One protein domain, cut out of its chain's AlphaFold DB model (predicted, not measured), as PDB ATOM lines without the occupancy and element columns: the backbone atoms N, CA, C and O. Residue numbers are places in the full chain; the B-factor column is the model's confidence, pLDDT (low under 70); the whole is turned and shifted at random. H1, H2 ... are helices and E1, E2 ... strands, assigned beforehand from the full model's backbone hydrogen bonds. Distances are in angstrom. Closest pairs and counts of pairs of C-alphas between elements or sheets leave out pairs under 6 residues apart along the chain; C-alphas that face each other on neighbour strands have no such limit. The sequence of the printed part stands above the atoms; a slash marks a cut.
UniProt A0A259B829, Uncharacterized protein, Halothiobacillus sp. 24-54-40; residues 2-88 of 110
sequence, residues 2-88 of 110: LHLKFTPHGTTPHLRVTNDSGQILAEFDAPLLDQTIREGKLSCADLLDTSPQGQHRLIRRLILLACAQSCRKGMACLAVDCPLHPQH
ATOM      1  N   LEU A   2      24.214  18.914  29.132       78.19
ATOM      2  CA  LEU A   2      23.061  18.354  29.842       78.19
ATOM      3  C   LEU A   2      22.613  17.085  29.127       78.19
ATOM      4  O   LEU A   2      22.651  17.030  27.901       78.19
ATOM      5  N   HIS A   3      22.190  16.092  29.900       82.69
ATOM      6  CA  HIS A   3      21.879  14.752  29.417       82.69
ATOM      7  C   HIS A   3      20.487  14.347  29.877       82.69
ATOM      8  O   HIS A   3      20.144  14.553  31.043       82.69
ATOM      9  N   LEU A   4      19.717  13.743  28.973       80.38
ATOM     10  CA  LEU A   4      18.456  13.081  29.292       80.38
ATOM     11  C   LEU A   4      18.715  11.605  29.554       80.38
ATOM     12  O   LEU A   4      19.385  10.933  28.770       80.38
ATOM     13  N   LYS A   5      18.198  11.105  30.674       81.50
ATOM     14  CA  LYS A   5      18.328   9.700  31.051       81.50
ATOM     15  C   LYS A   5      16.987   9.164  31.520       81.50
ATOM     16  O   LYS A   5      16.389   9.715  32.442       81.50
ATOM     17  N   PHE A   6      16.569   8.061  30.910       76.88
ATOM     18  CA  PHE A   6      15.540   7.193  31.463       76.88
ATOM     19  C   PHE A   6      16.224   6.168  32.357       76.88
ATOM     20  O   PHE A   6      17.035   5.372  31.884       76.88
ATOM     21  N   THR A   7      15.938   6.211  33.653       72.19
ATOM     22  CA  THR A   7      16.484   5.244  34.609       72.19
ATOM     23  C   THR A   7      15.350   4.437  35.224       72.19
ATOM     24  O   THR A   7      14.436   5.045  35.790       72.19
ATOM     25  N   PRO A   8      15.393   3.095  35.164       63.59
ATOM     26  CA  PRO A   8      14.508   2.277  35.977       63.59
ATOM     27  C   PRO A   8      14.922   2.450  37.444       63.59
ATOM     28  O   PRO A   8      16.058   2.144  37.806       63.59
ATOM     29  N   HIS A   9      14.037   2.989  38.283       53.03
ATOM     30  CA  HIS A   9      14.273   3.114  39.720       53.03
ATOM     31  C   HIS A   9      13.228   2.264  40.450       53.03
ATOM     32  O   HIS A   9      12.087   2.672  40.648       53.03
ATOM     33  N   GLY A  10      13.589   1.025  40.792       68.38
ATOM     34  CA  GLY A  10      12.606   0.048  41.265       68.38
ATOM     35  C   GLY A  10      11.592  -0.296  40.167       68.38
ATOM     36  O   GLY A  10      11.985  -0.687  39.071       68.38
ATOM     37  N   THR A  11      10.294  -0.161  40.454       65.81
ATOM     38  CA  THR A  11       9.197  -0.503  39.526       65.81
ATOM     39  C   THR A  11       8.717   0.655  38.652       65.81
ATOM     40  O   THR A  11       7.934   0.421  37.734       65.81
ATOM     41  N   THR A  12       9.161   1.892  38.903       70.56
ATOM     42  CA  THR A  12       8.709   3.069  38.145       70.56
ATOM     43  C   THR A  12       9.861   3.690  37.352       70.56
ATOM     44  O   THR A  12      10.971   3.843  37.869       70.56
ATOM     45  N   PRO A  13       9.658   4.002  36.060       81.12
ATOM     46  CA  PRO A  13      10.673   4.680  35.272       81.12
ATOM     47  C   PRO A  13      10.730   6.164  35.646       81.12
ATOM     48  O   PRO A  13       9.698   6.806  35.847       81.12
ATOM     49  N   HIS A  14      11.947   6.705  35.702       88.12
ATOM     50  CA  HIS A  14      12.202   8.127  35.928       88.12
ATOM     51  C   HIS A  14      12.833   8.760  34.693       88.12
ATOM     52  O   HIS A  14      13.758   8.188  34.107       88.12
ATOM     53  N   LEU A  15      12.389   9.969  34.357       91.00
ATOM     54  CA  LEU A  15      13.056  10.853  33.411       91.00
ATOM     55  C   LEU A  15      13.869  11.892  34.178       91.00
ATOM     56  O   LEU A  15      13.325  12.669  34.966       91.00
ATOM     57  N   ARG A  16      15.180  11.913  33.935       92.00
ATOM     58  CA  ARG A  16      16.118  12.812  34.611       92.00
ATOM     59  C   ARG A  16      16.868  13.681  33.617       92.00
ATOM     60  O   ARG A  16      17.333  13.200  32.584       92.00
ATOM     61  N   VAL A  17      17.046  14.946  33.987       91.25
ATOM     62  CA  VAL A  17      18.018  15.851  33.367       91.25
ATOM     63  C   VAL A  17      19.231  15.924  34.281       91.25
ATOM     64  O   VAL A  17      19.110  16.357  35.427       91.25
ATOM     65  N   THR A  18      20.401  15.529  33.785       89.19
ATOM     66  CA  THR A  18      21.659  15.575  34.547       89.19
ATOM     67  C   THR A  18      22.710  16.436  33.863       89.19
ATOM     68  O   THR A  18      22.736  16.510  32.637       89.19
ATOM     69  N   ASN A  19      23.616  17.042  34.627       85.31
ATOM     70  CA  ASN A  19      24.828  17.656  34.073       85.31
ATOM     71  C   ASN A  19      25.995  16.649  33.978       85.31
ATOM     72  O   ASN A  19      25.850  15.481  34.341       85.31
ATOM     73  N   ASP A  20      27.159  17.104  33.505       82.94
ATOM     74  CA  ASP A  20      28.353  16.254  33.344       82.94
ATOM     75  C   ASP A  20      28.896  15.694  34.666       82.94
ATOM     76  O   ASP A  20      29.505  14.630  34.671       82.94
ATOM     77  N   SER A  21      28.650  16.368  35.796       81.19
ATOM     78  CA  SER A  21      29.042  15.875  37.122       81.19
ATOM     79  C   SER A  21      28.044  14.869  37.706       81.19
ATOM     80  O   SER A  21      28.176  14.478  38.861       81.19
ATOM     81  N   GLY A  22      27.009  14.484  36.949       83.06
ATOM     82  CA  GLY A  22      25.958  13.574  37.403       83.06
ATOM     83  C   GLY A  22      24.928  14.211  38.339       83.06
ATOM     84  O   GLY A  22      24.064  13.506  38.854       83.06
ATOM     85  N   GLN A  23      24.971  15.530  38.547       84.50
ATOM     86  CA  GLN A  23      23.977  16.231  39.357       84.50
ATOM     87  C   GLN A  23      22.622  16.212  38.642       84.50
ATOM     88  O   GLN A  23      22.538  16.579  37.466       84.50
ATOM     89  N   ILE A  24      21.567  15.836  39.365       88.69
ATOM     90  CA  ILE A  24      20.184  15.876  38.883       88.69
ATOM     91  C   ILE A  24      19.685  17.321  38.949       88.69
ATOM     92  O   ILE A  24      19.704  17.950  40.004       88.69
ATOM     93  N   LEU A  25      19.258  17.846  37.802       85.00
ATOM     94  CA  LEU A  25      18.692  19.189  37.666       85.00
ATOM     95  C   LEU A  25      17.171  19.169  37.509       85.00
ATOM     96  O   LEU A  25      16.524  20.176  37.748       85.00
ATOM     97  N   ALA A  26      16.602  18.049  37.077       90.12
ATOM     98  CA  ALA A  26      15.164  17.831  37.030       90.12
ATOM     99  C   ALA A  26      14.894  16.326  37.073       90.12
ATOM    100  O   ALA A  26      15.644  15.552  36.470       90.12
ATOM    101  N   GLU A  27      13.834  15.922  37.761       91.56
ATOM    102  CA  GLU A  27      13.425  14.528  37.886       91.56
ATOM    103  C   GLU A  27      11.904  14.431  37.864       91.56
ATOM    104  O   GLU A  27      11.219  15.181  38.556       91.56
ATOM    105  N   PHE A  28      11.399  13.503  37.058       92.06
ATOM    106  CA  PHE A  28       9.983  13.194  36.955       92.06
ATOM    107  C   PHE A  28       9.812  11.679  36.977       92.06
ATOM    108  O   PHE A  28      10.438  10.978  36.178       92.06
ATOM    109  N   ASP A  29       8.977  11.180  37.881       92.12
ATOM    110  CA  ASP A  29       8.500   9.801  37.832       92.12
ATOM    111  C   ASP A  29       7.358   9.656  36.807       92.12
ATOM    112  O   ASP A  29       6.839  10.644  36.275       92.12
ATOM    113  N   ALA A  30       6.984   8.415  36.491       88.94
ATOM    114  CA  ALA A  30       5.918   8.139  35.527       88.94
ATOM    115  C   ALA A  30       4.573   8.823  35.867       88.94
ATOM    116  O   ALA A  30       4.035   9.496  34.987       88.94
ATOM    117  N   PRO A  31       4.042   8.756  37.109       91.50
ATOM    118  CA  PRO A  31       2.805   9.458  37.457       91.50
ATOM    119  C   PRO A  31       2.870  10.973  37.228       91.50
ATOM    120  O   PRO A  31       1.918  11.568  36.715       91.50
ATOM    121  N   LEU A  32       3.991  11.607  37.581       90.75
ATOM    122  CA  LEU A  32       4.175  13.042  37.402       90.75
ATOM    123  C   LEU A  32       4.315  13.421  35.923       90.75
ATOM    124  O   LEU A  32       3.797  14.464  35.511       90.75
ATOM    125  N   LEU A  33       4.975  12.591  35.109       91.00
ATOM    126  CA  LEU A  33       5.019  12.764  33.653       91.00
ATOM    127  C   LEU A  33       3.616  12.687  33.052       91.00
ATOM    128  O   LEU A  33       3.221  13.602  32.328       91.00
ATOM    129  N   ASP A  34       2.846  11.660  33.409       91.94
ATOM    130  CA  ASP A  34       1.479  11.466  32.921       91.94
ATOM    131  C   ASP A  34       0.577  12.644  33.290       91.94
ATOM    132  O   ASP A  34      -0.197  13.132  32.462       91.94
ATOM    133  N   GLN A  35       0.691  13.145  34.522       92.75
ATOM    134  CA  GLN A  35      -0.024  14.342  34.948       92.75
ATOM    135  C   GLN A  35       0.397  15.567  34.127       92.75
ATOM    136  O   GLN A  35      -0.454  16.310  33.641       92.75
ATOM    137  N   THR A  36       1.700  15.772  33.934       92.00
ATOM    138  CA  THR A  36       2.235  16.917  33.183       92.00
ATOM    139  C   THR A  36       1.769  16.901  31.722       92.00
ATOM    140  O   THR A  36       1.452  17.955  31.164       92.00
ATOM    141  N   ILE A  37       1.680  15.714  31.116       92.75
ATOM    142  CA  ILE A  37       1.149  15.515  29.762       92.75
ATOM    143  C   ILE A  37      -0.348  15.812  29.721       92.75
ATOM    144  O   ILE A  37      -0.805  16.573  28.869       92.75
ATOM    145  N   ARG A  38      -1.111  15.269  30.675       94.50
ATOM    146  CA  ARG A  38      -2.561  15.490  30.783       94.50
ATOM    147  C   ARG A  38      -2.918  16.965  30.963       94.50
ATOM    148  O   ARG A  38      -3.917  17.424  30.424       94.50
ATOM    149  N   GLU A  39      -2.089  17.712  31.686       92.94
ATOM    150  CA  GLU A  39      -2.223  19.160  31.877       92.94
ATOM    151  C   GLU A  39      -1.757  19.986  30.658       92.94
ATOM    152  O   GLU A  39      -1.779  21.216  30.707       92.94
ATOM    153  N   GLY A  40      -1.292  19.348  29.577       92.94
ATOM    154  CA  GLY A  40      -0.794  20.015  28.366       92.94
ATOM    155  C   GLY A  40       0.553  20.725  28.549       92.94
ATOM    156  O   GLY A  40       1.011  21.470  27.679       92.94
ATOM    157  N   LYS A  41       1.220  20.508  29.685       90.38
ATOM    158  CA  LYS A  41       2.491  21.155  30.031       90.38
ATOM    159  C   LYS A  41       3.694  20.478  29.396       90.38
ATOM    160  O   LYS A  41       4.752  21.104  29.348       90.38
ATOM    161  N   LEU A  42       3.535  19.264  28.882       92.50
ATOM    162  CA  LEU A  42       4.525  18.498  28.130       92.50
ATOM    163  C   LEU A  42       3.799  17.694  27.042       92.50
ATOM    164  O   LEU A  42       2.713  17.187  27.291       92.50
ATOM    165  N   SER A  43       4.369  17.584  25.843       91.50
ATOM    166  CA  SER A  43       3.794  16.768  24.767       91.50
ATOM    167  C   SER A  43       4.502  15.419  24.665       91.50
ATOM    168  O   SER A  43       5.722  15.352  24.808       91.50
ATOM    169  N   CYS A  44       3.771  14.354  24.321       89.75
ATOM    170  CA  CYS A  44       4.386  13.076  23.948       89.75
ATOM    171  C   CYS A  44       5.314  13.218  22.732       89.75
ATOM    172  O   CYS A  44       6.314  12.516  22.646       89.75
ATOM    173  N   ALA A  45       5.025  14.150  21.815       90.81
ATOM    174  CA  ALA A  45       5.901  14.417  20.676       90.81
ATOM    175  C   ALA A  45       7.262  14.977  21.123       90.81
ATOM    176  O   ALA A  45       8.287  14.545  20.610       90.81
ATOM    177  N   ASP A  46       7.278  15.862  22.130       89.38
ATOM    178  CA  ASP A  46       8.524  16.404  22.693       89.38
ATOM    179  C   ASP A  46       9.378  15.285  23.319       89.38
ATOM    180  O   ASP A  46      10.601  15.329  23.238       89.38
ATOM    181  N   LEU A  47       8.740  14.276  23.932       88.94
ATOM    182  CA  LEU A  47       9.412  13.128  24.557       88.94
ATOM    183  C   LEU A  47      10.025  12.150  23.547       88.94
ATOM    184  O   LEU A  47      11.003  11.478  23.870       88.94
ATOM    185  N   LEU A  48       9.442  12.051  22.353       89.62
ATOM    186  CA  LEU A  48       9.857  11.112  21.308       89.62
ATOM    187  C   LEU A  48      10.801  11.742  20.274       89.62
ATOM    188  O   LEU A  48      11.389  11.021  19.468       89.62
ATOM    189  N   ASP A  49      10.972  13.066  20.289       90.56
ATOM    190  CA  ASP A  49      11.896  13.765  19.397       90.56
ATOM    191  C   ASP A  49      13.355  13.525  19.822       90.56
ATOM    192  O   ASP A  49      13.856  14.061  20.815       90.56
ATOM    193  N   THR A  50      14.058  12.701  19.048       89.94
ATOM    194  CA  THR A  50      15.467  12.346  19.269       89.94
ATOM    195  C   THR A  50      16.446  13.293  18.580       89.94
ATOM    196  O   THR A  50      17.659  13.136  18.733       89.94
ATOM    197  N   SER A  51      15.962  14.295  17.836       93.94
ATOM    198  CA  SER A  51      16.837  15.276  17.200       93.94
ATOM    199  C   SER A  51      17.586  16.102  18.256       93.94
ATOM    200  O   SER A  51      17.038  16.392  19.324       93.94
ATOM    201  N   PRO A  52      18.818  16.571  17.982       89.50
ATOM    202  CA  PRO A  52      19.552  17.409  18.933       89.50
ATOM    203  C   PRO A  52      18.778  18.667  19.355       89.50
ATOM    204  O   PRO A  52      18.841  19.091  20.509       89.50
ATOM    205  N   GLN A  53      18.016  19.257  18.428       90.88
ATOM    206  CA  GLN A  53      17.176  20.417  18.718       90.88
ATOM    207  C   GLN A  53      15.979  20.050  19.599       90.88
ATOM    208  O   GLN A  53      15.689  20.784  20.544       90.88
ATOM    209  N   GLY A  54      15.304  18.935  19.311       91.62
ATOM    210  CA  GLY A  54      14.202  18.410  20.115       91.62
ATOM    211  C   GLY A  54      14.632  18.115  21.544       91.62
ATOM    212  O   GLY A  54      14.062  18.655  22.491       91.62
ATOM    213  N   GLN A  55      15.736  17.385  21.699       91.19
ATOM    214  CA  GLN A  55      16.338  17.072  22.997       91.19
ATOM    215  C   GLN A  55      16.696  18.342  23.783       91.19
ATOM    216  O   GLN A  55      16.406  18.437  24.976       91.19
ATOM    217  N   HIS A  56      17.255  19.365  23.127       87.94
ATOM    218  CA  HIS A  56      17.545  20.644  23.781       87.94
ATOM    219  C   HIS A  56      16.267  21.340  24.280       87.94
ATOM    220  O   HIS A  56      16.221  21.825  25.416       87.94
ATOM    221  N   ARG A  57      15.217  21.398  23.449       90.88
ATOM    222  CA  ARG A  57      13.923  21.987  23.834       90.88
ATOM    223  C   ARG A  57      13.303  21.228  25.004       90.88
ATOM    224  O   ARG A  57      12.857  21.865  25.959       90.88
ATOM    225  N   LEU A  58      13.340  19.897  24.958       92.62
ATOM    226  CA  LEU A  58      12.843  19.025  26.015       92.62
ATOM    227  C   LEU A  58      13.583  19.275  27.336       92.62
ATOM    228  O   LEU A  58      12.937  19.545  28.346       92.62
ATOM    229  N   ILE A  59      14.920  19.289  27.331       91.00
ATOM    230  CA  ILE A  59      15.745  19.598  28.513       91.00
ATOM    231  C   ILE A  59      15.343  20.938  29.131       91.00
ATOM    232  O   ILE A  59      15.086  21.021  30.334       91.00
ATOM    233  N   ARG A  60      15.255  21.992  28.309       87.81
ATOM    234  CA  ARG A  60      14.873  23.330  28.778       87.81
ATOM    235  C   ARG A  60      13.488  23.314  29.419       87.81
ATOM    236  O   ARG A  60      13.300  23.907  30.479       87.81
ATOM    237  N   ARG A  61      12.527  22.636  28.791       90.56
ATOM    238  CA  ARG A  61      11.150  22.541  29.281       90.56
ATOM    239  C   ARG A  61      11.068  21.790  30.608       90.56
ATOM    240  O   ARG A  61      10.432  22.284  31.532       90.56
ATOM    241  N   LEU A  62      11.756  20.657  30.732       91.25
ATOM    242  CA  LEU A  62      11.791  19.858  31.960       91.25
ATOM    243  C   LEU A  62      12.405  20.629  33.133       91.25
ATOM    244  O   LEU A  62      11.849  20.608  34.227       91.25
ATOM    245  N   ILE A  63      13.494  21.368  32.900       87.75
ATOM    246  CA  ILE A  63      14.087  22.245  33.920       87.75
ATOM    247  C   ILE A  63      13.075  23.298  34.381       87.75
ATOM    248  O   ILE A  63      12.863  23.458  35.579       87.75
ATOM    249  N   LEU A  64      12.405  23.987  33.452       85.44
ATOM    250  CA  LEU A  64      11.417  25.019  33.792       85.44
ATOM    251  C   LEU A  64      10.214  24.454  34.562       85.44
ATOM    252  O   LEU A  64       9.699  25.109  35.466       85.44
ATOM    253  N   LEU A  65       9.780  23.238  34.236       87.75
ATOM    254  CA  LEU A  65       8.701  22.560  34.950       87.75
ATOM    255  C   LEU A  65       9.120  22.164  36.372       87.75
ATOM    256  O   LEU A  65       8.377  22.442  37.314       87.75
ATOM    257  N   ALA A  66      10.316  21.595  36.544       86.25
ATOM    258  CA  ALA A  66      10.861  21.258  37.862       86.25
ATOM    259  C   ALA A  66      11.065  22.515  38.729       86.25
ATOM    260  O   ALA A  66      10.740  22.528  39.920       86.25
ATOM    261  N   CYS A  67      11.513  23.610  38.108       80.19
ATOM    262  CA  CYS A  67      11.556  24.930  38.725       80.19
ATOM    263  C   CYS A  67      10.171  25.358  39.216       80.19
ATOM    264  O   CYS A  67       9.995  25.614  40.403       80.19
ATOM    265  N   ALA A  68       9.169  25.383  38.331       79.50
ATOM    266  CA  ALA A  68       7.815  25.818  38.670       79.50
ATOM    267  C   ALA A  68       7.183  24.987  39.804       79.50
ATOM    268  O   ALA A  68       6.465  25.538  40.639       79.50
ATOM    269  N   GLN A  69       7.465  23.681  39.867       78.75
ATOM    270  CA  GLN A  69       7.042  22.818  40.974       78.75
ATOM    271  C   GLN A  69       7.724  23.205  42.295       78.75
ATOM    272  O   GLN A  69       7.048  23.364  43.311       78.75
ATOM    273  N   SER A  70       9.040  23.423  42.272       73.94
ATOM    274  CA  SER A  70       9.827  23.818  43.453       73.94
ATOM    275  C   SER A  70       9.413  25.189  43.998       73.94
ATOM    276  O   SER A  70       9.359  25.408  45.207       73.94
ATOM    277  N   CYS A  71       9.062  26.097  43.091       73.56
ATOM    278  CA  CYS A  71       8.627  27.458  43.369       73.56
ATOM    279  C   CYS A  71       7.265  27.552  44.091       73.56
ATOM    280  O   CYS A  71       6.966  28.579  44.692       73.56
ATOM    281  N   ARG A  72       6.422  26.506  44.086       58.16
ATOM    282  CA  ARG A  72       5.077  26.534  44.708       58.16
ATOM    283  C   ARG A  72       5.063  26.562  46.250       58.16
ATOM    284  O   ARG A  72       3.997  26.441  46.847       58.16
ATOM    285  N   LYS A  73       6.196  26.803  46.916       57.28
ATOM    286  CA  LYS A  73       6.278  27.060  48.366       57.28
ATOM    287  C   LYS A  73       6.092  28.551  48.713       57.28
ATOM    288  O   LYS A  73       6.949  29.155  49.345       57.28
ATOM    289  N   GLY A  74       4.963  29.142  48.315       52.00
ATOM    290  CA  GLY A  74       4.463  30.398  48.902       52.00
ATOM    291  C   GLY A  74       5.040  31.732  48.400       52.00
ATOM    292  O   GLY A  74       4.654  32.762  48.943       52.00
ATOM    293  N   MET A  75       5.896  31.767  47.370       53.16
ATOM    294  CA  MET A  75       6.367  33.024  46.759       53.16
ATOM    295  C   MET A  75       6.242  32.998  45.232       53.16
ATOM    296  O   MET A  75       6.443  31.964  44.596       53.16
ATOM    297  N   ALA A  76       5.880  34.142  44.643       54.88
ATOM    298  CA  ALA A  76       5.829  34.332  43.198       54.88
ATOM    299  C   ALA A  76       7.246  34.209  42.627       54.88
ATOM    300  O   ALA A  76       8.044  35.133  42.703       54.88
ATOM    301  N   CYS A  77       7.564  33.033  42.109       59.44
ATOM    302  CA  CYS A  77       8.881  32.727  41.581       59.44
ATOM    303  C   CYS A  77       8.954  33.218  40.137       59.44
ATOM    304  O   CYS A  77       8.232  32.710  39.270       59.44
ATOM    305  N   LEU A  78       9.809  34.201  39.861       58.09
ATOM    306  CA  LEU A  78      10.187  34.485  38.485       58.09
ATOM    307  C   LEU A  78      11.033  33.305  37.995       58.09
ATOM    308  O   LEU A  78      11.760  32.682  38.766       58.09
ATOM    309  N   ALA A  79      10.967  32.976  36.701       56.59
ATOM    310  CA  ALA A  79      11.737  31.858  36.143       56.59
ATOM    311  C   ALA A  79      13.245  31.955  36.466       56.59
ATOM    312  O   ALA A  79      13.912  30.929  36.567       56.59
ATOM    313  N   VAL A  80      13.754  33.174  36.674       56.94
ATOM    314  CA  VAL A  80      15.140  33.487  37.048       56.94
ATOM    315  C   VAL A  80      15.496  33.181  38.506       56.94
ATOM    316  O   VAL A  80      16.675  32.983  38.775       56.94
ATOM    317  N   ASP A  81      14.520  33.086  39.411       60.88
ATOM    318  CA  ASP A  81      14.745  32.777  40.835       60.88
ATOM    319  C   ASP A  81      14.953  31.278  41.067       60.88
ATOM    320  O   ASP A  81      15.341  30.835  42.150       60.88
ATOM    321  N   CYS A  82      14.700  30.464  40.041       62.34
ATOM    322  CA  CYS A  82      14.991  29.052  40.122       62.34
ATOM    323  C   CYS A  82      16.512  28.824  40.066       62.34
ATOM    324  O   CYS A  82      17.141  29.167  39.058       62.34
ATOM    325  N   PRO A  83      17.109  28.129  41.054       63.69
ATOM    326  CA  PRO A  83      18.546  27.830  41.064       63.69
ATOM    327  C   PRO A  83      18.985  26.941  39.887       63.69
ATOM    328  O   PRO A  83      20.173  26.801  39.600       63.69
ATOM    329  N   LEU A  84      18.018  26.334  39.196       60.62
ATOM    330  CA  LEU A  84      18.209  25.463  38.043       60.62
ATOM    331  C   LEU A  84      17.981  26.200  36.713       60.62
ATOM    332  O   LEU A  84      18.199  25.617  35.651       60.62
ATOM    333  N   HIS A  85      17.569  27.474  36.739       60.69
ATOM    334  CA  HIS A  85      17.355  28.253  35.525       60.69
ATOM    335  C   HIS A  85      18.681  28.457  34.776       60.69
ATOM    336  O   HIS A  85      19.668  28.885  35.384       60.69
ATOM    337  N   PRO A  86      18.733  28.240  33.445       57.06
ATOM    338  CA  PRO A  86      19.968  28.394  32.676       57.06
ATOM    339  C   PRO A  86      20.626  29.775  32.828       57.06
ATOM    340  O   PRO A  86      21.848  29.872  32.816       57.06
ATOM    341  N   GLN A  87      19.830  30.836  33.018       60.12
ATOM    342  CA  GLN A  87      20.347  32.200  33.209       60.12
ATOM    343  C   GLN A  87      20.792  32.498  34.648       60.12
ATOM    344  O   GLN A  87      21.617  33.385  34.839       60.12
ATOM    345  N   HIS A  88      20.329  31.749  35.657       59.78
ATOM    346  CA  HIS A  88      20.814  31.924  37.033       59.78
ATOM    347  C   HIS A  88      22.316  31.591  37.123       59.78
ATOM    348  O   HIS A  88      23.080  32.274  37.802       59.78
TER     349      HIS A  88
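AT A GLANCE: This is residues 2 to 88 of the 110 residues of an uncharacterized protein of Halothiobacillus sp. 24-54-40 (UniProt A0A259B829). A strongly twisted sheet of three strands has the long helix H3 crossing one face, making two layers; H1 is on the same face, and short H2 packs on H3. Past H3, residues 71 to 88 form a tail without named elements. The 87 printed residues, mixed in class, run E1 E2 E3 H1 H2 H3; the sheet, ordered E1 - E2 - E3, is a meander, each strand antiparallel to the one before. It is compact, with radius of gyration of the C-alphas 12.9 A and spans 33 by 27 by 26 A.

HOW THE PARTS SIT: E2, residues 12 to 19, forms hairpins with E1, residues 2 to 9, and E3, residues 24 to 29; within hydrogen-bond range are N 5 and O 16, 3.0 A, and N 15 and O 28, 2.9 A. H3, residues 52 to 70, runs across the strands, 69 degrees to E1 on the local plane; its closest C-alpha pair with E3 is Ala 26 and Ile 63, 5.5 A. H2, residues 44 to 48, touches H3 at residues 54 to 58 alone, closest C-alphas Asp 46 and Leu 58, 6.0 A. H1, residues 30 to 38, is apart from H3. Every helix O i to N i+4 pair is within range.

IN THESE COORDINATES: E1, 20.2 A long, begins at C-alpha 2 (23.061, 18.354, 29.842) and bends by 51 degrees at residue 6. E2 spans 22.1 A; H3 spans 27.1 A, ending at C-alpha 70 (9.827, 23.818, 43.453).

THE WHOLE: The farthest C-alphas, Ser 51 and Gly 74, are 37.2 A apart. The printed part has no cut, and its links between named elements are tight. The model's pLDDT is under 70 at residues 8 to 11 and 72 to 88.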